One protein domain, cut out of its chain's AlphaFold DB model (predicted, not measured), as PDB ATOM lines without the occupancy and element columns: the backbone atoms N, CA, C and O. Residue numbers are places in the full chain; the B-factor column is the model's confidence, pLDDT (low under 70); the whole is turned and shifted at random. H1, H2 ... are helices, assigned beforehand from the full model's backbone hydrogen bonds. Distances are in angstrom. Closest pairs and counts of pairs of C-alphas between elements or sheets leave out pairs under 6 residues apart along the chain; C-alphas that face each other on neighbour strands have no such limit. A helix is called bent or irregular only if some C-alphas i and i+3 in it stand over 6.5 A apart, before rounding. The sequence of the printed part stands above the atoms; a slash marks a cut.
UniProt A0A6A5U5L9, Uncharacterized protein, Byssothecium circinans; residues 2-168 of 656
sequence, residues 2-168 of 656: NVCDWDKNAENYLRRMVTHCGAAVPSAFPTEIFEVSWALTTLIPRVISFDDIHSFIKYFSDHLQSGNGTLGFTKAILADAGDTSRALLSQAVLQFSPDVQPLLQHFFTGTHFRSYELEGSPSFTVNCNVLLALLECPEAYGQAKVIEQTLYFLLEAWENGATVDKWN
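AT A GLANCE: This is residues 2 to 168 of the 656 residues of an uncharacterized protein of Byssothecium circinans (UniProt A0A6A5U5L9). The longest helix, H7, is kinked and covers H6 on one side of a helical body whose middle is H4, with H2, H3, H5 and H6 packed on it. At the far end from H7, H1 sits off by itself, and residues 2 to 12 stick out. The printed part has 167 residues with seven named helices, H1 to H7 in chain order, and no named strand: all helix. It is compact, with a radius of gyration of the C-alphas of 17.6 A, and spans 52 by 41 by 28 A.

IN THESE COORDINATES: Find C-alpha 138 at (357.415, 258.921, 298.391); from there H7, residues 138 to 159, runs 29.2 A to C-alpha 159 at (360.393, 287.772, 302.077). It is irregular, with C-alphas 142 and 145 8.5 A apart, and has a kink of 76 degrees near residue 145. Before it come H6, residues 124 to 136, 18.8 A; H5, 101 to 107; H4, 81 to 93, 17.8 A; H3, 53 to 66, 20.3 A; H2, 32 to 43, 16.4 A; and H1, 8 to 21, 19.6 A, beginning at (379.005, 267.464, 258.076).

HOW THE PARTS SIT: Look first at the hub, H4. It touches H6 at C-alphas Leu 89 and Ala 133, 4.6 A, their closest, at a shallow tilt of 28 degrees, the same way. H2 touches it at Thr 41 and Ser 90, closest C-alphas 5.3 A, at a steep tilt of 48 degrees. H3 and H4 form a hairpin, as do H4 and H5. H6 and H7, also a hairpin, touch at Leu 134 and Ala 140, closest C-alphas 5.3 A. H1 touches no helix. Every O i to N i+4 pair is within hydrogen-bond range in H1 to H6; in H7, 13 of 18.

THE WHOLE: The C-alphas of Cys 4 and Gly 142, the farthest apart, stand 52.9 A from each other. The printed part has no cut. The links H3 to H4 and H5 to H6 are long. Residues 47 to 50 have pLDDT under 70.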
ATOM      1  N   ASN A   2     383.008 279.614 262.219       73.44
ATOM      2  CA  ASN A   2     384.403 280.060 262.431       73.44
ATOM      3  C   ASN A   2     385.328 278.955 262.987       73.44
ATOM      4  O   ASN A   2     386.279 279.243 263.706       73.44
ATOM      5  N   VAL A   3     385.014 277.689 262.711       78.19
ATOM      6  CA  VAL A   3     385.898 276.551 263.012       78.19
ATOM      7  C   VAL A   3     386.692 276.198 261.758       78.19
ATOM      8  O   VAL A   3     386.197 276.408 260.652       78.19
ATOM      9  N   CYS A   4     387.921 275.706 261.935       80.88
ATOM     10  CA  CYS A   4     388.879 275.505 260.844       80.88
ATOM     11  C   CYS A   4     388.414 274.487 259.790       80.88
ATOM     12  O   CYS A   4     388.800 274.612 258.631       80.88
ATOM     13  N   ASP A   5     387.559 273.538 260.177       90.06
ATOM     14  CA  ASP A   5     387.065 272.467 259.315       90.06
ATOM     15  C   ASP A   5     385.532 272.448 259.250       90.06
ATOM     16  O   ASP A   5     384.833 272.740 260.226       90.06
ATOM     17  N   TRP A   6     385.001 272.082 258.082       90.81
ATOM     18  CA  TRP A   6     383.563 271.934 257.870       90.81
ATOM     19  C   TRP A   6     383.038 270.636 258.495       90.81
ATOM     20  O   TRP A   6     383.410 269.538 258.073       90.81
ATOM     21  N   ASP A   7     382.119 270.754 259.452       91.62
ATOM     22  CA  ASP A   7     381.491 269.605 260.106       91.62
ATOM     23  C   ASP A   7     380.170 269.208 259.415       91.62
ATOM     24  O   ASP A   7     379.146 269.891 259.515       91.62
ATOM     25  N   LYS A   8     380.183 268.048 258.744       94.31
ATOM     26  CA  LYS A   8     379.005 267.464 258.076       94.31
ATOM     27  C   LYS A   8     377.877 267.106 259.045       94.31
ATOM     28  O   LYS A   8     376.715 267.132 258.646       94.31
ATOM     29  N   ASN A   9     378.182 266.754 260.294       92.88
ATOM     30  CA  ASN A   9     377.160 266.440 261.291       92.88
ATOM     31  C   ASN A   9     376.428 267.707 261.727       92.88
ATOM     32  O   ASN A   9     375.199 267.700 261.791       92.88
ATOM     33  N   ALA A  10     377.164 268.801 261.938       91.75
ATOM     34  CA  ALA A  10     376.577 270.103 262.238       91.75
ATOM     35  C   ALA A  10     375.695 270.603 261.082       91.75
ATOM     36  O   ALA A  10     374.565 271.032 261.307       91.75
ATOM     37  N   GLU A  11     376.161 270.484 259.834       92.44
ATOM     38  CA  GLU A  11     375.353 270.824 258.657       92.44
ATOM     39  C   GLU A  11     374.082 269.967 258.573       92.44
ATOM     40  O   GLU A  11     372.988 270.499 258.388       92.44
ATOM     41  N   ASN A  12     374.202 268.647 258.738       94.31
ATOM     42  CA  ASN A  12     373.055 267.740 258.710       94.31
ATOM     43  C   ASN A  12     372.045 268.056 259.819       94.31
ATOM     44  O   ASN A  12     370.841 267.987 259.574       94.31
ATOM     45  N   TYR A  13     372.513 268.420 261.013       91.81
ATOM     46  CA  TYR A  13     371.660 268.878 262.107       91.81
ATOM     47  C   TYR A  13     370.894 270.153 261.722       91.81
ATOM     48  O   TYR A  13     369.664 270.162 261.791       91.81
ATOM     49  N   LEU A  14     371.584 271.183 261.217       91.44
ATOM     50  CA  LEU A  14     370.945 272.431 260.780       91.44
ATOM     51  C   LEU A  14     369.941 272.191 259.646       91.44
ATOM     52  O   LEU A  14     368.840 272.732 259.678       91.44
ATOM     53  N   ARG A  15     370.280 271.337 258.670       91.31
ATOM     54  CA  ARG A  15     369.365 270.952 257.585       91.31
ATOM     55  C   ARG A  15     368.115 270.267 258.125       91.31
ATOM     56  O   ARG A  15     367.023 270.602 257.691       91.31
ATOM     57  N   ARG A  16     368.250 269.336 259.077       90.06
ATOM     58  CA  ARG A  16     367.094 268.676 259.711       90.06
ATOM     59  C   ARG A  16     366.209 269.667 260.455       90.06
ATOM     60  O   ARG A  16     364.992 269.562 260.338       90.06
ATOM     61  N   MET A  17     366.819 270.607 261.175       89.56
ATOM     62  CA  MET A  17     366.112 271.647 261.915       89.56
ATOM     63  C   MET A  17     365.350 272.581 260.968       89.56
ATOM     64  O   MET A  17     364.160 272.769 261.157       89.56
ATOM     65  N   VAL A  18     365.974 273.079 259.895       90.38
ATOM     66  CA  VAL A  18     365.296 273.914 258.881       90.38
ATOM     67  C   VAL A  18     364.170 273.148 258.179       90.38
ATOM     68  O   VAL A  18     363.101 273.699 257.932       90.38
ATOM     69  N   THR A  19     364.358 271.857 257.896       89.62
ATOM     70  CA  THR A  19     363.290 271.021 257.324       89.62
ATOM     71  C   THR A  19     362.106 270.849 258.284       89.62
ATOM     72  O   THR A  19     360.975 270.767 257.817       89.62
ATOM     73  N   HIS A  20     362.339 270.795 259.601       82.81
ATOM     74  CA  HIS A  20     361.276 270.649 260.607       82.81
ATOM     75  C   HIS A  20     360.613 271.975 260.999       82.81
ATOM     76  O   HIS A  20     359.402 272.016 261.185       82.81
ATOM     77  N   CYS A  21     361.394 273.043 261.149       79.25
ATOM     78  CA  CYS A  21     360.959 274.318 261.724       79.25
ATOM     79  C   CYS A  21     360.712 275.407 260.667       79.25
ATOM     80  O   CYS A  21     360.177 276.467 260.982       79.25
ATOM     81  N   GLY A  22     361.083 275.163 259.407       80.69
ATOM     82  CA  GLY A  22     361.013 276.146 258.332       80.69
ATOM     83  C   GLY A  22     362.247 277.052 258.271       80.69
ATOM     84  O   GLY A  22     363.344 276.686 258.684       80.69
ATOM     85  N   ALA A  23     362.081 278.245 257.691       75.19
ATOM     86  CA  ALA A  23     363.194 279.167 257.438       75.19
ATOM     87  C   ALA A  23     363.768 279.819 258.713       75.19
ATOM     88  O   ALA A  23     364.925 280.238 258.710       75.19
ATOM     89  N   ALA A  24     362.974 279.905 259.785       79.69
ATOM     90  CA  ALA A  24     363.417 280.342 261.104       79.69
ATOM     91  C   ALA A  24     363.804 279.128 261.958       79.69
ATOM     92  O   ALA A  24     363.225 278.051 261.826       79.69
ATOM     93  N   VAL A  25     364.790 279.306 262.839       85.94
ATOM     94  CA  VAL A  25     365.314 278.235 263.694       85.94
ATOM     95  C   VAL A  25     365.082 278.578 265.168       85.94
ATOM     96  O   VAL A  25     365.259 279.740 265.541       85.94
ATOM     97  N   PRO A  26     364.670 277.611 266.007       87.12
ATOM     98  CA  PRO A  26     364.460 277.837 267.436       87.12
ATOM     99  C   PRO A  26     365.788 278.043 268.182       87.12
ATOM    100  O   PRO A  26     366.855 277.675 267.687       87.12
ATOM    101  N   SER A  27     365.719 278.594 269.401       87.88
ATOM    102  CA  SER A  27     366.904 278.787 270.261       87.88
ATOM    103  C   SER A  27     367.557 277.458 270.664       87.88
ATOM    104  O   SER A  27     368.780 277.364 270.745       87.88
ATOM    105  N   ALA A  28     366.741 276.420 270.872       88.62
ATOM    106  CA  ALA A  28     367.169 275.066 271.206       88.62
ATOM    107  C   ALA A  28     366.341 274.036 270.422       88.62
ATOM    108  O   ALA A  28     365.139 274.220 270.230       88.62
ATOM    109  N   PHE A  29     366.985 272.961 269.953       89.94
ATOM    110  CA  PHE A  29     366.313 271.845 269.285       89.94
ATOM    111  C   PHE A  29     367.144 270.550 269.350       89.94
ATOM    112  O   PHE A  29     368.338 270.584 269.036       89.94
ATOM    113  N   PRO A  30     366.539 269.389 269.633       91.38
ATOM    114  CA  PRO A  30     365.177 269.224 270.141       91.38
ATOM    115  C   PRO A  30     365.094 269.565 271.649       91.38
ATOM    116  O   PRO A  30     366.117 269.798 272.294       91.38
ATOM    117  N   THR A  31     363.875 269.668 272.184       93.31
ATOM    118  CA  THR A  31     363.574 270.030 273.589       93.31
ATOM    119  C   THR A  31     362.534 269.088 274.205       93.31
ATOM    120  O   THR A  31     361.763 269.452 275.088       93.31
ATOM    121  N   GLU A  32     362.491 267.852 273.716       93.88
ATOM    122  CA  GLU A  32     361.423 266.888 273.959       93.88
ATOM    123  C   GLU A  32     361.232 266.530 275.438       93.88
ATOM    124  O   GLU A  32     360.096 266.367 275.879       93.88
ATOM    125  N   ILE A  33     362.314 266.440 276.221       96.19
ATOM    126  CA  ILE A  33     362.218 266.055 277.635       96.19
ATOM    127  C   ILE A  33     361.590 267.203 278.430       96.19
ATOM    128  O   ILE A  33     360.681 266.969 279.231       96.19
ATOM    129  N   PHE A  34     362.019 268.439 278.154       96.25
ATOM    130  CA  PHE A  34     361.435 269.653 278.722       96.25
ATOM    131  C   PHE A  34     359.945 269.759 278.376       96.25
ATOM    132  O   PHE A  34     359.099 269.818 279.267       96.25
ATOM    133  N   GLU A  35     359.594 269.714 277.087       95.50
ATOM    134  CA  GLU A  35     358.212 269.953 276.665       95.50
ATOM    135  C   GLU A  35     357.249 268.880 277.196       95.50
ATOM    136  O   GLU A  35     356.170 269.210 277.696       95.50
ATOM    137  N   VAL A  36     357.641 267.600 277.144       95.19
ATOM    138  CA  VAL A  36     356.801 266.493 277.627       95.19
ATOM    139  C   VAL A  36     356.672 266.527 279.149       95.19
ATOM    140  O   VAL A  36     355.560 266.396 279.663       95.19
ATOM    141  N   SER A  37     357.763 266.732 279.894       96.12
ATOM    142  CA  SER A  37     357.691 266.748 281.362       96.12
ATOM    143  C   SER A  37     356.875 267.932 281.890       96.12
ATOM    144  O   SER A  37     356.051 267.759 282.795       96.12
ATOM    145  N   TRP A  38     356.992 269.122 281.290       96.56
ATOM    146  CA  TRP A  38     356.144 270.264 281.646       96.56
ATOM    147  C   TRP A  38     354.673 270.022 281.316       96.56
ATOM    148  O   TRP A  38     353.811 270.328 282.144       96.56
ATOM    149  N   ALA A  39     354.373 269.444 280.151       94.25
ATOM    150  CA  ALA A  39     353.002 269.142 279.753       94.25
ATOM    151  C   ALA A  39     352.321 268.172 280.730       94.25
ATOM    152  O   ALA A  39     351.232 268.455 281.239       94.25
ATOM    153  N   LEU A  40     352.982 267.053 281.046       92.62
ATOM    154  CA  LEU A  40     352.432 266.015 281.918       92.62
ATOM    155  C   LEU A  40     352.242 266.503 283.356       92.62
ATOM    156  O   LEU A  40     351.158 266.351 283.921       92.62
ATOM    157  N   THR A  41     353.261 267.138 283.938       93.75
ATOM    158  CA  THR A  41     353.195 267.645 285.324       93.75
ATOM    159  C   THR A  41     352.184 268.775 285.504       93.75
ATOM    160  O   THR A  41     351.703 269.010 286.616       93.75
ATOM    161  N   THR A  42     351.827 269.462 284.420       92.75
ATOM    162  CA  THR A  42     350.798 270.503 284.421       92.75
ATOM    163  C   THR A  42     349.393 269.906 284.311       92.75
ATOM    164  O   THR A  42     348.530 270.261 285.118       92.75
ATOM    165  N   LEU A  43     349.172 268.986 283.361       89.94
ATOM    166  CA  LEU A  43     347.846 268.469 282.997       89.94
ATOM    167  C   LEU A  43     347.355 267.312 283.876       89.94
ATOM    168  O   LEU A  43     346.189 267.314 284.278       89.94
ATOM    169  N   ILE A  44     348.209 266.327 284.181       83.88
ATOM    170  CA  ILE A  44     347.799 265.100 284.895       83.88
ATOM    171  C   ILE A  44     347.175 265.408 286.255       83.88
ATOM    172  O   ILE A  44     346.093 264.897 286.533       83.88
ATOM    173  N   PRO A  45     347.775 266.256 287.114       77.12
ATOM    174  CA  PRO A  45     347.238 266.444 288.459       77.12
ATOM    175  C   PRO A  45     345.879 267.156 288.497       77.12
ATOM    176  O   PRO A  45     345.325 267.317 289.582       77.12
ATOM    177  N   ARG A  46     345.383 267.670 287.360       75.38
ATOM    178  CA  ARG A  46     344.291 268.657 287.328       75.38
ATOM    179  C   ARG A  46     343.180 268.358 286.328       75.38
ATOM    180  O   ARG A  46     342.045 268.714 286.613       75.38
ATOM    181  N   VAL A  47     343.488 267.762 285.174       69.06
ATOM    182  CA  VAL A  47     342.554 267.769 284.033       69.06
ATOM    183  C   VAL A  47     342.395 266.410 283.353       69.06
ATOM    184  O   VAL A  47     341.305 266.112 282.871       69.06
ATOM    185  N   ILE A  48     343.444 265.584 283.275       69.75
ATOM    186  CA  ILE A  48     343.467 264.449 282.334       69.75
ATOM    187  C   ILE A  48     343.826 263.129 283.020       69.75
ATOM    188  O   ILE A  48     344.808 263.041 283.753       69.75
ATOM    189  N   SER A  49     343.057 262.087 282.694       68.50
ATOM    190  CA  SER A  49     343.442 260.682 282.860       68.50
ATOM    191  C   SER A  49     343.977 260.151 281.524       68.50
ATOM    192  O   SER A  49     343.416 260.469 280.474       68.50
ATOM    193  N   PHE A  50     345.073 259.392 281.550       69.25
ATOM    194  CA  PHE A  50     345.715 258.842 280.352       69.25
ATOM    195  C   PHE A  50     345.545 257.326 280.283       69.25
ATOM    196  O   PHE A  50     345.758 256.636 281.278       69.25
ATOM    197  N   ASP A  51     345.264 256.816 279.084       72.81
ATOM    198  CA  ASP A  51     345.191 255.373 278.831       72.81
ATOM    199  C   ASP A  51     346.585 254.731 278.691       72.81
ATOM    200  O   ASP A  51     346.780 253.580 279.078       72.81
ATOM    201  N   ASP A  52     347.583 255.471 278.183       76.00
ATOM    202  CA  ASP A  52     348.957 254.981 277.972       76.00
ATOM    203  C   ASP A  52     349.975 255.623 278.930       76.00
ATOM    204  O   ASP A  52     350.908 256.329 278.547       76.00
ATOM    205  N   ILE A  53     349.779 255.379 280.225       83.06
ATOM    206  CA  ILE A  53     350.690 255.819 281.294       83.06
ATOM    207  C   ILE A  53     352.060 255.120 281.187       83.06
ATOM    208  O   ILE A  53     353.104 255.715 281.468       83.06
ATOM    209  N   HIS A  54     352.073 253.858 280.751       85.25
ATOM    210  CA  HIS A  54     353.278 253.030 280.735       85.25
ATOM    211  C   HIS A  54     354.340 253.526 279.748       85.25
ATOM    212  O   HIS A  54     355.527 253.489 280.089       85.25
ATOM    213  N   SER A  55     353.948 254.028 278.573       90.31
ATOM    214  CA  SER A  55     354.897 254.588 277.604       90.31
ATOM    215  C   SER A  55     355.648 255.800 278.160       90.31
ATOM    216  O   SER A  55     356.864 255.891 277.991       90.31
ATOM    217  N   PHE A  56     354.968 256.694 278.888       91.19
ATOM    218  CA  PHE A  56     355.608 257.859 279.508       91.19
ATOM    219  C   PHE A  56     356.519 257.481 280.676       91.19
ATOM    220  O   PHE A  56     357.636 257.991 280.766       91.19
ATOM    221  N   ILE A  57     356.090 256.547 281.536       90.75
ATOM    222  CA  ILE A  57     356.949 256.028 282.612       90.75
ATOM    223  C   ILE A  57     358.233 255.458 282.011       90.75
ATOM    224  O   ILE A  57     359.327 255.831 282.437       90.75
ATOM    225  N   LYS A  58     358.106 254.595 280.993       93.69
ATOM    226  CA  LYS A  58     359.256 254.002 280.307       93.69
ATOM    227  C   LYS A  58     360.147 255.068 279.673       93.69
ATOM    228  O   LYS A  58     361.363 254.994 279.823       93.69
ATOM    229  N   TYR A  59     359.554 256.056 279.008       94.44
ATOM    230  CA  TYR A  59     360.282 257.151 278.376       94.44
ATOM    231  C   TYR A  59     361.191 257.886 279.371       94.44
ATOM    232  O   TYR A  59     362.388 258.009 279.113       94.44
ATOM    233  N   PHE A  60     360.674 258.317 280.527       94.94
ATOM    234  CA  PHE A  60     361.502 259.000 281.527       94.94
ATOM    235  C   PHE A  60     362.485 258.063 282.227       94.94
ATOM    236  O   PHE A  60     363.620 258.466 282.465       94.94
ATOM    237  N   SER A  61     362.104 256.808 282.492       94.38
ATOM    238  CA  SER A  61     363.008 255.828 283.108       94.38
ATOM    239  C   SER A  61     364.224 255.556 282.229       94.38
ATOM    240  O   SER A  61     365.342 255.548 282.734       94.38
ATOM    241  N   ASP A  62     364.030 255.396 280.917       94.50
ATOM    242  CA  ASP A  62     365.130 255.180 279.974       94.50
ATOM    243  C   ASP A  62     366.073 256.399 279.927       94.50
ATOM    244  O   ASP A  62     367.296 256.240 279.903       94.50
ATOM    245  N   HIS A  63     365.523 257.622 279.950       94.94
ATOM    246  CA  HIS A  63     366.323 258.852 279.947       94.94
ATOM    247  C   HIS A  63     367.098 259.034 281.253       94.94
ATOM    248  O   HIS A  63     368.316 259.213 281.201       94.94
ATOM    249  N   LEU A  64     366.430 258.910 282.404       94.81
ATOM    250  CA  LEU A  64     367.064 258.984 283.721       94.81
ATOM    251  C   LEU A  64     368.145 257.910 283.860       94.81
ATOM    252  O   LEU A  64     369.268 258.228 284.233       94.81
ATOM    253  N   GLN A  65     367.871 256.660 283.477       93.62
ATOM    254  CA  GLN A  65     368.873 255.593 283.518       93.62
ATOM    255  C   GLN A  65     370.087 255.918 282.635       93.62
ATOM    256  O   GLN A  65     371.222 255.673 283.040       93.62
ATOM    257  N   SER A  66     369.872 256.493 281.448       92.25
ATOM    258  CA  SER A  66     370.967 256.869 280.547       92.25
ATOM    259  C   SER A  66     371.831 258.025 281.064       92.25
ATOM    260  O   SER A  66     373.001 258.109 280.695       92.25
ATOM    261  N   GLY A  67     371.275 258.885 281.922       91.75
ATOM    262  CA  GLY A  67     371.954 260.023 282.546       91.75
ATOM    263  C   GLY A  67     372.320 259.803 284.017       91.75
ATOM    264  O   GLY A  67     372.474 260.768 284.765       91.75
ATOM    265  N   ASN A  68     372.441 258.543 284.458       93.31
ATOM    266  CA  ASN A  68     372.759 258.167 285.844       93.31
ATOM    267  C   ASN A  68     371.829 258.818 286.890       93.31
ATOM    268  O   ASN A  68     372.260 259.225 287.965       93.31
ATOM    269  N   GLY A  69     370.544 258.919 286.558       93.88
ATOM    270  CA  GLY A  69     369.491 259.481 287.401       93.88
ATOM    271  C   GLY A  69     369.297 260.992 287.284       93.88
ATOM    272  O   GLY A  69     368.460 261.548 287.988       93.88
ATOM    273  N   THR A  70     370.027 261.658 286.389       96.56
ATOM    274  CA  THR A  70     369.841 263.080 286.063       96.56
ATOM    275  C   THR A  70     369.639 263.255 284.561       96.56
ATOM    276  O   THR A  70     370.030 262.394 283.774       96.56
ATOM    277  N   LEU A  71     368.991 264.341 284.143       96.50
ATOM    278  CA  LEU A  71     368.790 264.665 282.730       96.50
ATOM    279  C   LEU A  71     368.666 266.178 282.509       96.50
ATOM    280  O   LEU A  71     368.476 266.935 283.458       96.50
ATOM    281  N   GLY A  72     368.825 266.610 281.260       95.88
ATOM    282  CA  GLY A  72     368.508 267.972 280.815       95.88
ATOM    283  C   GLY A  72     367.339 267.957 279.831       95.88
ATOM    284  O   GLY A  72     366.763 266.898 279.567       95.88
ATOM    285  N   PHE A  73     367.027 269.099 279.220       93.50
ATOM    286  CA  PHE A  73     365.903 269.235 278.279       93.50
ATOM    287  C   PHE A  73     365.944 268.306 277.045       93.50
ATOM    288  O   PHE A  73     364.926 268.134 276.369       93.50
ATOM    289  N   THR A  74     367.097 267.700 276.737       93.56
ATOM    290  CA  THR A  74     367.270 266.619 275.749       93.56
ATOM    291  C   THR A  74     368.489 265.752 276.103       93.56
ATOM    292  O   THR A  74     369.380 266.172 276.841       93.56
ATOM    293  N   LYS A  75     368.577 264.540 275.540       87.38
ATOM    294  CA  LYS A  75     369.599 263.519 275.849       87.38
ATOM    295  C   LYS A  75     371.059 263.967 275.654       87.38
ATOM    296  O   LYS A  75     371.956 263.410 276.279       87.38
ATOM    297  N   ALA A  76     371.318 264.902 274.742       84.06
ATOM    298  CA  ALA A  76     372.677 265.319 274.371       84.06
ATOM    299  C   ALA A  76     373.178 266.561 275.127       84.06
ATOM    300  O   ALA A  76     374.284 267.031 274.857       84.06
ATOM    301  N   ILE A  77     372.364 267.109 276.030       90.19
ATOM    302  CA  ILE A  77     372.673 268.329 276.770       90.19
ATOM    303  C   ILE A  77     372.940 267.994 278.237       90.19
ATOM    304  O   ILE A  77     372.486 266.976 278.756       90.19
ATOM    305  N   LEU A  78     373.751 268.842 278.872       94.19
ATOM    306  CA  LEU A  78     374.097 268.742 280.282       94.19
ATOM    307  C   LEU A  78     372.832 268.662 281.143       94.19
ATOM    308  O   LEU A  78     371.887 269.415 280.921       94.19
ATOM    309  N   ALA A  79     372.856 267.775 282.134       96.75
ATOM    310  CA  ALA A  79     371.769 267.646 283.084       96.75
ATOM    311  C   ALA A  79     371.638 268.873 283.994       96.75
ATOM    312  O   ALA A  79     372.636 269.493 284.375       96.75
ATOM    313  N   ASP A  80     370.405 269.170 284.388       97.44
ATOM    314  CA  ASP A  80     370.075 270.248 285.312       97.44
ATOM    315  C   ASP A  80     368.962 269.838 286.281       97.44
ATOM    316  O   ASP A  80     368.186 268.910 286.038       97.44
ATOM    317  N   ALA A  81     368.888 270.534 287.412       97.81
ATOM    318  CA  ALA A  81     367.911 270.258 288.454       97.81
ATOM    319  C   ALA A  81     366.468 270.571 288.027       97.81
ATOM    320  O   ALA A  81     365.536 269.960 288.553       97.81
ATOM    321  N   GLY A  82     366.261 271.514 287.103       97.00
ATOM    322  CA  GLY A  82     364.938 271.913 286.628       97.00
ATOM    323  C   GLY A  82     364.277 270.795 285.831       97.00
ATOM    324  O   GLY A  82     363.223 270.298 286.232       97.00
ATOM    325  N   ASP A  83     364.928 270.348 284.762       97.44
ATOM    326  CA  ASP A  83     364.451 269.243 283.931       97.44
ATOM    327  C   ASP A  83     364.448 267.916 284.702       97.44
ATOM    328  O   ASP A  83     363.461 267.176 284.654       97.44
ATOM    329  N   THR A  84     365.493 267.635 285.495       98.12
ATOM    330  CA  THR A  84     365.548 266.408 286.312       98.12
ATOM    331  C   THR A  84     364.368 266.341 287.286       98.12
ATOM    332  O   THR A  84     363.671 265.329 287.342       98.12
ATOM    333  N   SER A  85     364.089 267.417 288.033       97.75
ATOM    334  CA  SER A  85     362.970 267.426 288.984       97.75
ATOM    335  C   SER A  85     361.610 267.303 288.297       97.75
ATOM    336  O   SER A  85     360.732 266.613 288.811       97.75
ATOM    337  N   ARG A  86     361.427 267.889 287.109       97.19
ATOM    338  CA  ARG A  86     360.170 267.775 286.352       97.19
ATOM    339  C   ARG A  86     359.972 266.391 285.747       97.19
ATOM    340  O   ARG A  86     358.841 265.906 285.730       97.19
ATOM    341  N   ALA A  87     361.038 265.708 285.339       96.69
ATOM    342  CA  ALA A  87     360.970 264.303 284.942       96.69
ATOM    343  C   ALA A  87     360.617 263.383 286.125       96.69
ATOM    344  O   ALA A  87     359.717 262.553 286.002       96.69
ATOM    345  N   LEU A  88     361.251 263.571 287.289       96.56
ATOM    346  CA  LEU A  88     360.918 262.825 288.513       96.56
ATOM    347  C   LEU A  88     359.464 263.073 288.939       96.56
ATOM    348  O   LEU A  88     358.717 262.128 289.189       96.56
ATOM    349  N   LEU A  89     359.023 264.334 288.933       95.56
ATOM    350  CA  LEU A  89     357.636 264.696 289.213       95.56
ATOM    351  C   LEU A  89     356.671 264.059 288.204       95.56
ATOM    352  O   LEU A  89     355.611 263.591 288.608       95.56
ATOM    353  N   SER A  90     357.033 264.000 286.916       94.38
ATOM    354  CA  SER A  90     356.231 263.326 285.880       94.38
ATOM    355  C   SER A  90     356.017 261.852 286.219       94.38
ATOM    356  O   SER A  90     354.909 261.344 286.088       94.38
ATOM    357  N   GLN A  91     357.057 261.167 286.697       92.69
ATOM    358  CA  GLN A  91     356.945 259.777 287.130       92.69
ATOM    359  C   GLN A  91     356.078 259.635 288.389       92.69
ATOM    360  O   GLN A  91     355.187 258.785 288.410       92.69
ATOM    361  N   ALA A  92     356.262 260.512 289.381       91.88
ATOM    362  CA  ALA A  92     355.478 260.515 290.616       91.88
ATOM    363  C   ALA A  92     353.973 260.711 290.371       91.88
ATOM    364  O   ALA A  92     353.151 259.961 290.898       91.88
ATOM    365  N   VAL A  93     353.586 261.668 289.516       89.44
ATOM    366  CA  VAL A  93     352.163 261.898 289.188       89.44
ATOM    367  C   VAL A  93     351.552 260.755 288.374       89.44
ATOM    368  O   VAL A  93     350.339 260.561 288.405       89.44
ATOM    369  N   LEU A  94     352.385 259.964 287.692       88.75
ATOM    370  CA  LEU A  94     352.008 258.724 287.010       88.75
ATOM    371  C   LEU A  94     352.043 257.495 287.940       88.75
ATOM    372  O   LEU A  94     351.964 256.366 287.462       88.75
ATOM    373  N   GLN A  95     352.138 257.705 289.259       86.12
ATOM    374  CA  GLN A  95     352.162 256.660 290.290       86.12
ATOM    375  C   GLN A  95     353.371 255.714 290.196       86.12
ATOM    376  O   GLN A  95     353.340 254.597 290.715       86.12
ATOM    377  N   PHE A  96     354.451 256.163 289.555       88.94
ATOM    378  CA  PHE A  96     355.755 255.522 289.633       88.94
ATOM    379  C   PHE A  96     356.599 256.212 290.703       88.94
ATOM    380  O   PHE A  96     356.489 257.416 290.900       88.94
ATOM    381  N   SER A  97     357.446 255.452 291.386       87.19
ATOM    382  CA  SER A  97     358.220 255.929 292.529       87.19
ATOM    383  C   SER A  97     359.697 256.026 292.125       87.19
ATOM    384  O   SER A  97     360.356 254.987 292.002       87.19
ATOM    385  N   PRO A  98     360.199 257.223 291.761       88.38
ATOM    386  CA  PRO A  98     361.534 257.356 291.199       88.38
ATOM    387  C   PRO A  98     362.603 257.609 292.270       88.38
ATOM    388  O   PRO A  98     362.337 258.190 293.322       88.38
ATOM    389  N   ASP A  99     363.850 257.237 291.974       92.06
ATOM    390  CA  ASP A  99     364.978 257.543 292.856       92.06
ATOM    391  C   ASP A  99     365.373 259.024 292.757       92.06
ATOM    392  O   ASP A  99     365.808 259.508 291.711       92.06
ATOM    393  N   VAL A 100     365.241 259.741 293.872       95.12
ATOM    394  CA  VAL A 100     365.594 261.162 293.987       95.12
ATOM    395  C   VAL A 100     367.054 261.392 294.392       95.12
ATOM    396  O   VAL A 100     367.515 262.531 294.346       95.12
ATOM    397  N   GLN A 101     367.802 260.360 294.802       95.88
ATOM    398  CA  GLN A 101     369.171 260.524 295.312       95.88
ATOM    399  C   GLN A 101     370.126 261.217 294.327       95.88
ATOM    400  O   GLN A 101     370.866 262.097 294.772       95.88
ATOM    401  N   PRO A 102     370.105 260.920 293.014       96.62
ATOM    402  CA  PRO A 102     370.975 261.599 292.054       96.62
ATOM    403  C   PRO A 102     370.722 263.114 291.983       96.62
ATOM    404  O   PRO A 102     371.673 263.894 291.953       96.62
ATOM    405  N   LEU A 103     369.458 263.554 292.064       97.00
ATOM    406  CA  LEU A 103     369.105 264.979 292.140       97.00
ATOM    407  C   LEU A 103     369.744 265.644 293.371       97.00
ATOM    408  O   LEU A 103     370.299 266.739 293.274       97.00
ATOM    409  N   LEU A 104     369.681 264.978 294.529       96.62
ATOM    410  CA  LEU A 104     370.263 265.485 295.773       96.62
ATOM    411  C   LEU A 104     371.788 265.574 295.685       96.62
ATOM    412  O   LEU A 104     372.364 266.592 296.054       96.62
ATOM    413  N   GLN A 105     372.436 264.526 295.183       96.25
ATOM    414  CA  GLN A 105     373.895 264.426 295.145       96.25
ATOM    415  C   GLN A 105     374.538 265.465 294.223       96.25
ATOM    416  O   GLN A 105     375.570 266.028 294.581       96.25
ATOM    417  N   HIS A 106     373.934 265.730 293.063       96.62
ATOM    418  CA  HIS A 106     374.524 266.616 292.059       96.62
ATOM    419  C   HIS A 106     374.204 268.097 292.273       96.62
ATOM    420  O   HIS A 106     375.028 268.957 291.962       96.62
ATOM    421  N   PHE A 107     373.013 268.420 292.787       97.94
ATOM    422  CA  PHE A 107     372.516 269.797 292.732       97.94
ATOM    423  C   PHE A 107     372.285 270.445 294.099       97.94
ATOM    424  O   PHE A 107     372.203 271.676 294.168       97.94
ATOM    425  N   PHE A 108     372.190 269.669 295.186       97.50
ATOM    426  CA  PHE A 108     371.939 270.226 296.513       97.50
ATOM    427  C   PHE A 108     373.203 270.838 297.123       97.50
ATOM    428  O   PHE A 108     374.255 270.213 297.210       97.50
ATOM    429  N   THR A 109     373.090 272.071 297.613       95.81
ATOM    430  CA  THR A 109     374.214 272.827 298.195       95.81
ATOM    431  C   THR A 109     374.274 272.773 299.719       95.81
ATOM    432  O   THR A 109     375.180 273.346 300.321       95.81
ATOM    433  N   GLY A 110     373.295 272.131 300.360       93.62
ATOM    434  CA  GLY A 110     373.079 272.198 301.806       93.62
ATOM    435  C   GLY A 110     372.036 273.236 302.230       93.62
ATOM    436  O   GLY A 110     371.549 273.150 303.352       93.62
ATOM    437  N   THR A 111     371.665 274.182 301.361       92.69
ATOM    438  CA  THR A 111     370.591 275.163 301.629       92.69
ATOM    439  C   THR A 111     369.557 275.241 300.511       92.69
ATOM    440  O   THR A 111     368.377 275.411 300.782       92.69
ATOM    441  N   HIS A 112     369.987 275.089 299.262       95.94
ATOM    442  CA  HIS A 112     369.144 275.167 298.070       95.94
ATOM    443  C   HIS A 112     369.733 274.314 296.940       95.94
ATOM    444  O   HIS A 112     370.835 273.771 297.068       95.94
ATOM    445  N   PHE A 113     369.027 274.231 295.818       97.81
ATOM    446  CA  PHE A 113     369.468 273.549 294.607       97.81
ATOM    447  C   PHE A 113     369.993 274.538 293.566       97.81
ATOM    448  O   PHE A 113     369.370 275.572 293.301       97.81
ATOM    449  N   ARG A 114     371.131 274.205 292.954       97.12
ATOM    450  CA  ARG A 114     371.630 274.886 291.749       97.12
ATOM    451  C   ARG A 114     370.891 274.358 290.524       97.12
ATOM    452  O   ARG A 114     370.508 273.193 290.518       97.12
ATOM    453  N   SER A 115     370.732 275.171 289.476       96.44
ATOM    454  CA  SER A 115     370.195 274.658 288.203       96.44
ATOM    455  C   SER A 115     371.209 273.718 287.553       96.44
ATOM    456  O   SER A 115     370.897 272.557 287.338       96.44
ATOM    457  N   TYR A 116     372.447 274.177 287.352       96.38
ATOM    458  CA  TYR A 116     373.564 273.326 286.926       96.38
ATOM    459  C   TYR A 116     374.570 273.130 288.064       96.38
ATOM    460  O   TYR A 116     374.770 274.028 288.879       96.38
ATOM    461  N   GLU A 117     375.265 271.992 288.091       93.06
ATOM    462  CA  GLU A 117     376.197 271.605 289.170       93.06
ATOM    463  C   GLU A 117     377.237 272.697 289.507       93.06
ATOM    464  O   GLU A 117     377.536 272.964 290.676       93.06
ATOM    465  N   LEU A 118     377.737 273.395 288.481       91.81
ATOM    466  CA  LEU A 118     378.764 274.438 288.603       91.81
ATOM    467  C   LEU A 118     378.210 275.871 288.597       91.81
ATOM    468  O   LEU A 118     378.981 276.829 288.542       91.81
ATOM    469  N   GLU A 119     376.890 276.047 288.632       92.62
ATOM    470  CA  GLU A 119     376.277 277.370 288.586       92.62
ATOM    471  C   GLU A 119     376.301 278.073 289.952       92.62
ATOM    472  O   GLU A 119     375.957 277.495 290.981       92.62
ATOM    473  N   GLY A 120     376.691 279.354 289.957       85.88
ATOM    474  CA  GLY A 120     376.765 280.164 291.176       85.88
ATOM    475  C   GLY A 120     375.467 280.885 291.559       85.88
ATOM    476  O   GLY A 120     375.263 281.161 292.738       85.88
ATOM    477  N   SER A 121     374.597 281.211 290.597       89.81
ATOM    478  CA  SER A 121     373.355 281.949 290.861       89.81
ATOM    479  C   SER A 121     372.167 280.994 291.041       89.81
ATOM    480  O   SER A 121     371.893 280.182 290.152       89.81
ATOM    481  N   PRO A 122     371.415 281.077 292.153       94.19
ATOM    482  CA  PRO A 122     370.244 280.227 292.341       94.19
ATOM    483  C   PRO A 122     369.105 280.618 291.389       94.19
ATOM    484  O   PRO A 122     369.050 281.743 290.891       94.19
ATOM    485  N   SER A 123     368.180 279.689 291.143       97.06
ATOM    486  CA  SER A 123     366.900 279.965 290.477       97.06
ATOM    487  C   SER A 123     365.749 279.669 291.427       97.06
ATOM    488  O   SER A 123     365.696 278.600 292.045       97.06
ATOM    489  N   PHE A 124     364.824 280.622 291.529       97.75
ATOM    490  CA  PHE A 124     363.635 280.486 292.357       97.75
ATOM    491  C   PHE A 124     362.723 279.374 291.818       97.75
ATOM    492  O   PHE A 124     362.342 278.474 292.562       97.75
ATOM    493  N   THR A 125     362.453 279.362 290.508       97.94
ATOM    494  CA  THR A 125     361.536 278.387 289.885       97.94
ATOM    495  C   THR A 125     362.111 276.974 289.858       97.94
ATOM    496  O   THR A 125     361.363 276.018 290.060       97.94
ATOM    497  N   VAL A 126     363.431 276.817 289.692       98.06
ATOM    498  CA  VAL A 126     364.103 275.511 289.798       98.06
ATOM    499  C   VAL A 126     363.913 274.930 291.195       98.06
ATOM    500  O   VAL A 126     363.533 273.770 291.324       98.06
ATOM    501  N   ASN A 127     364.098 275.733 292.246       98.44
ATOM    502  CA  ASN A 127     363.875 275.274 293.617       98.44
ATOM    503  C   ASN A 127     362.393 274.973 293.894       98.44
ATOM    504  O   ASN A 127     362.103 274.016 294.611       98.44
ATOM    505  N   CYS A 128     361.451 275.704 293.284       98.50
ATOM    506  CA  CYS A 128     360.036 275.324 293.321       98.50
ATOM    507  C   CYS A 128     359.796 273.957 292.658       98.50
ATOM    508  O   CYS A 128     359.151 273.100 293.256       98.50
ATOM    509  N   ASN A 129     360.336 273.717 291.459       98.19
ATOM    510  CA  ASN A 129     360.184 272.438 290.754       98.19
ATOM    511  C   ASN A 129     360.789 271.266 291.540       98.19
ATOM    512  O   ASN A 129     360.153 270.218 291.663       98.19
ATOM    513  N   VAL A 130     361.966 271.465 292.140       98.25
ATOM    514  CA  VAL A 130     362.583 270.480 293.036       98.25
ATOM    515  C   VAL A 130     361.692 270.212 294.242       98.25
ATOM    516  O   VAL A 130     361.408 269.054 294.535       98.25
ATOM    517  N   LEU A 131     361.189 271.251 294.917       97.69
ATOM    518  CA  LEU A 131     360.300 271.071 296.063       97.69
ATOM    519  C   LEU A 131     359.013 270.327 295.674       97.69
ATOM    520  O   LEU A 131     358.591 269.436 296.404       97.69
ATOM    521  N   LEU A 132     358.415 270.628 294.516       97.06
ATOM    522  CA  LEU A 132     357.257 269.886 294.003       97.06
ATOM    523  C   LEU A 132     357.578 268.402 293.799       97.06
ATOM    524  O   LEU A 132     356.797 267.554 294.223       97.06
ATOM    525  N   ALA A 133     358.726 268.084 293.196       96.69
ATOM    526  CA  ALA A 133     359.162 266.701 293.018       96.69
ATOM    527  C   ALA A 133     359.350 265.992 294.369       96.69
ATOM    528  O   ALA A 133     358.805 264.913 294.577       96.69
ATOM    529  N   LEU A 134     360.040 266.622 295.326       95.81
ATOM    530  CA  LEU A 134     360.268 266.046 296.657       95.81
ATOM    531  C   LEU A 134     358.970 265.851 297.461       95.81
ATOM    532  O   LEU A 134     358.888 264.940 298.277       95.81
ATOM    533  N   LEU A 135     357.949 266.687 297.250       94.44
ATOM    534  CA  LEU A 135     356.653 266.548 297.922       94.44
ATOM    535  C   LEU A 135     355.769 265.448 297.318       94.44
ATOM    536  O   LEU A 135     354.848 264.979 297.994       94.44
ATOM    537  N   GLU A 136     356.019 265.041 296.073       92.56
ATOM    538  CA  GLU A 136     355.236 264.000 295.400       92.56
ATOM    539  C   GLU A 136     355.926 262.642 295.315       92.56
ATOM    540  O   GLU A 136     355.224 261.637 295.246       92.56
ATOM    541  N   CYS A 137     357.257 262.579 295.376       91.44
ATOM    542  CA  CYS A 137     357.995 261.318 295.399       91.44
ATOM    543  C   CYS A 137     358.014 260.718 296.817       91.44
ATOM    544  O   CYS A 137     358.645 261.299 297.705       91.44
ATOM    545  N   PRO A 138     357.407 259.541 297.065       86.00
ATOM    546  CA  PRO A 138     357.415 258.921 298.391       86.00
ATOM    547  C   PRO A 138     358.814 258.626 298.947       86.00
ATOM    548  O   PRO A 138     359.033 258.757 300.153       86.00
ATOM    549  N   GLU A 139     359.786 258.296 298.090       82.50
ATOM    550  CA  GLU A 139     361.191 258.099 298.475       82.50
ATOM    551  C   GLU A 139     361.802 259.333 299.150       82.50
ATOM    552  O   GLU A 139     362.703 259.217 299.984       82.50
ATOM    553  N   ALA A 140     361.320 260.526 298.799       85.44
ATOM    554  CA  ALA A 140     361.839 261.781 299.316       85.44
ATOM    555  C   ALA A 140     361.330 262.110 300.728       85.44
ATOM    556  O   ALA A 140     361.912 262.969 301.387       85.44
ATOM    557  N   TYR A 141     360.306 261.424 301.252       83.50
ATOM    558  CA  TYR A 141     359.775 261.715 302.593       83.50
ATOM    559  C   TYR A 141     360.798 261.446 303.707       83.50
ATOM    560  O   TYR A 141     360.798 262.128 304.730       83.50
ATOM    561  N   GLY A 142     361.748 260.530 303.478       82.75
ATOM    562  CA  GLY A 142     362.901 260.327 304.364       82.75
ATOM    563  C   GLY A 142     363.904 261.492 304.380       82.75
ATOM    564  O   GLY A 142     364.806 261.511 305.212       82.75
ATOM    565  N   GLN A 143     363.752 262.475 303.487       87.81
ATOM    566  CA  GLN A 143     364.634 263.634 303.302       87.81
ATOM    567  C   GLN A 143     364.006 264.926 303.851       87.81
ATOM    568  O   GLN A 143     364.215 266.008 303.302       87.81
ATOM    569  N   ALA A 144     363.248 264.838 304.951       88.00
ATOM    570  CA  ALA A 144     362.521 265.968 305.546       88.00
ATOM    571  C   ALA A 144     363.392 267.223 305.749       88.00
ATOM    572  O   ALA A 144     362.941 268.334 305.483       88.00
ATOM    573  N   LYS A 145     364.664 267.049 306.129       89.75
ATOM    574  CA  LYS A 145     365.619 268.156 306.285       89.75
ATOM    575  C   LYS A 145     365.908 268.889 304.969       89.75
ATOM    576  O   LYS A 145     366.001 270.109 304.958       89.75
ATOM    577  N   VAL A 146     366.027 268.168 303.854       93.25
ATOM    578  CA  VAL A 146     366.246 268.777 302.532       93.25
ATOM    579  C   VAL A 146     365.007 269.556 302.095       93.25
ATOM    580  O   VAL A 146     365.127 270.678 301.600       93.25
ATOM    581  N   ILE A 147     363.816 268.991 302.320       93.00
ATOM    582  CA  ILE A 147     362.534 269.663 302.056       93.00
ATOM    583  C   ILE A 147     362.451 270.963 302.866       93.00
ATOM    584  O   ILE A 147     362.141 272.013 302.309       93.00
ATOM    585  N   GLU A 148     362.788 270.905 304.156       91.69
ATOM    586  CA  GLU A 148     362.801 272.059 305.056       91.69
ATOM    587  C   GLU A 148     363.759 273.155 304.590       91.69
ATOM    588  O   GLU A 148     363.373 274.318 304.510       91.69
ATOM    589  N   GLN A 149     364.995 272.794 304.246       92.81
ATOM    590  CA  GLN A 149     366.010 273.749 303.801       92.81
ATOM    591  C   GLN A 149     365.617 274.411 302.475       92.81
ATOM    592  O   GLN A 149     365.719 275.630 302.342       92.81
ATOM    593  N   THR A 150     365.080 273.630 301.535       95.38
ATOM    594  CA  THR A 150     364.589 274.142 300.244       95.38
ATOM    595  C   THR A 150     363.417 275.100 300.436       95.38
ATOM    596  O   THR A 150     363.372 276.168 299.830       95.38
ATOM    597  N   LEU A 151     362.475 274.747 301.313       94.62
ATOM    598  CA  LEU A 151     361.360 275.614 301.670       94.62
ATOM    599  C   LEU A 151     361.840 276.899 302.347       94.62
ATOM    600  O   LEU A 151     361.368 277.975 301.996       94.62
ATOM    601  N   TYR A 152     362.777 276.804 303.292       93.81
ATOM    602  CA  TYR A 152     363.341 277.966 303.973       93.81
ATOM    603  C   TYR A 152     363.990 278.930 302.975       93.81
ATOM    604  O   TYR A 152     363.703 280.124 303.020       93.81
ATOM    605  N   PHE A 153     364.775 278.409 302.024       95.69
ATOM    606  CA  PHE A 153     365.341 279.198 300.930       95.69
ATOM    607  C   PHE A 153     364.257 279.931 300.121       95.69
ATOM    608  O   PHE A 153     364.383 281.128 299.865       95.69
ATOM    609  N   LEU A 154     363.170 279.246 299.747       96.94
ATOM    610  CA  LEU A 154     362.070 279.855 298.988       96.94
ATOM    611  C   LEU A 154     361.313 280.921 299.799       96.94
ATOM    612  O   LEU A 154     360.971 281.972 299.258       96.94
ATOM    613  N   LEU A 155     361.071 280.679 301.091       95.56
ATOM    614  CA  LEU A 155     360.428 281.644 301.989       95.56
ATOM    615  C   LEU A 155     361.297 282.893 302.184       95.56
ATOM    616  O   LEU A 155     360.795 284.008 302.081       95.56
ATOM    617  N   GLU A 156     362.602 282.723 302.400       94.62
ATOM    618  CA  GLU A 156     363.545 283.836 302.526       94.62
ATOM    619  C   GLU A 156     363.653 284.635 301.217       94.62
ATOM    620  O   GLU A 156     363.645 285.869 301.226       94.62
ATOM    621  N   ALA A 157     363.694 283.950 300.070       95.62
ATOM    622  CA  ALA A 157     363.673 284.601 298.767       95.62
ATOM    623  C   ALA A 157     362.379 285.409 298.559       95.62
ATOM    624  O   ALA A 157     362.436 286.546 298.091       95.62
ATOM    625  N   TRP A 158     361.223 284.876 298.967       95.50
ATOM    626  CA  TRP A 158     359.949 285.598 298.938       95.50
ATOM    627  C   TRP A 158     359.955 286.851 299.818       95.50
ATOM    628  O   TRP A 158     359.621 287.946 299.355       95.50
ATOM    629  N   GLU A 159     360.365 286.701 301.077       94.00
ATOM    630  CA  GLU A 159     360.393 287.772 302.077       94.00
ATOM    631  C   GLU A 159     361.320 288.916 301.676       94.00
ATOM    632  O   GLU A 159     361.017 290.079 301.948       94.00
ATOM    633  N   ASN A 160     362.409 288.604 300.977       92.88
ATOM    634  CA  ASN A 160     363.366 289.583 300.476       92.88
ATOM    635  C   ASN A 160     363.048 290.082 299.053       92.88
ATOM    636  O   ASN A 160     363.741 290.960 298.547       92.88
ATOM    637  N   GLY A 161     361.991 289.575 298.405       91.25
ATOM    638  CA  GLY A 161     361.595 289.972 297.047       91.25
ATOM    639  C   GLY A 161     362.483 289.408 295.926       91.25
ATOM    640  O   GLY A 161     362.424 289.883 294.793       91.25
ATOM    641  N   ALA A 162     363.289 288.387 296.211       91.69
ATOM    642  CA  ALA A 162     364.179 287.701 295.275       91.69
ATOM    643  C   ALA A 162     363.457 286.577 294.497       91.69
ATOM    644  O   ALA A 162     363.922 285.441 294.438       91.69
ATOM    645  N   THR A 163     362.297 286.894 293.913       92.06
ATOM    646  CA  THR A 163     361.424 285.923 293.218       92.06
ATOM    647  C   THR A 163     361.495 286.021 291.696       92.06
ATOM    648  O   THR A 163     360.837 285.251 291.002       92.06
ATOM    649  N   VAL A 164     362.236 287.003 291.167       88.38
ATOM    650  CA  VAL A 164     362.483 287.126 289.726       88.38
ATOM    651  C   VAL A 164     363.339 285.949 289.295       88.38
ATOM    652  O   VAL A 164     364.394 285.695 289.876       88.38
ATOM    653  N   ASP A 165     362.876 285.241 288.276       90.69
ATOM    654  CA  ASP A 165     363.554 284.068 287.765       90.69
ATOM    655  C   ASP A 165     364.297 284.366 286.463       90.69
ATOM    656  O   ASP A 165     364.006 285.331 285.757       90.69
ATOM    657  N   LYS A 166     365.291 283.532 286.163       92.06
ATOM    658  CA  LYS A 166     366.121 283.658 284.962       92.06
ATOM    659  C   LYS A 166     365.647 282.796 283.792       92.06
ATOM    660  O   LYS A 166     366.187 282.960 282.706       92.06
ATOM    661  N   TRP A 167     364.674 281.906 284.002       94.75
ATOM    662  CA  TRP A 167     364.184 280.974 282.980       94.75
ATOM    663  C   TRP A 167     362.831 281.376 282.383       94.75
ATOM    664  O   TRP A 167     362.476 280.895 281.306       94.75
ATOM    665  N   ASN A 168     362.091 282.279 283.037       96.00
ATOM    666  CA  ASN A 168     360.823 282.819 282.546       96.00
ATOM    667  C   ASN A 168     360.704 284.322 282.869       96.00
ATOM    668  O   ASN A 168     361.025 284.747 283.979       96.00
TER     669      ASN A 168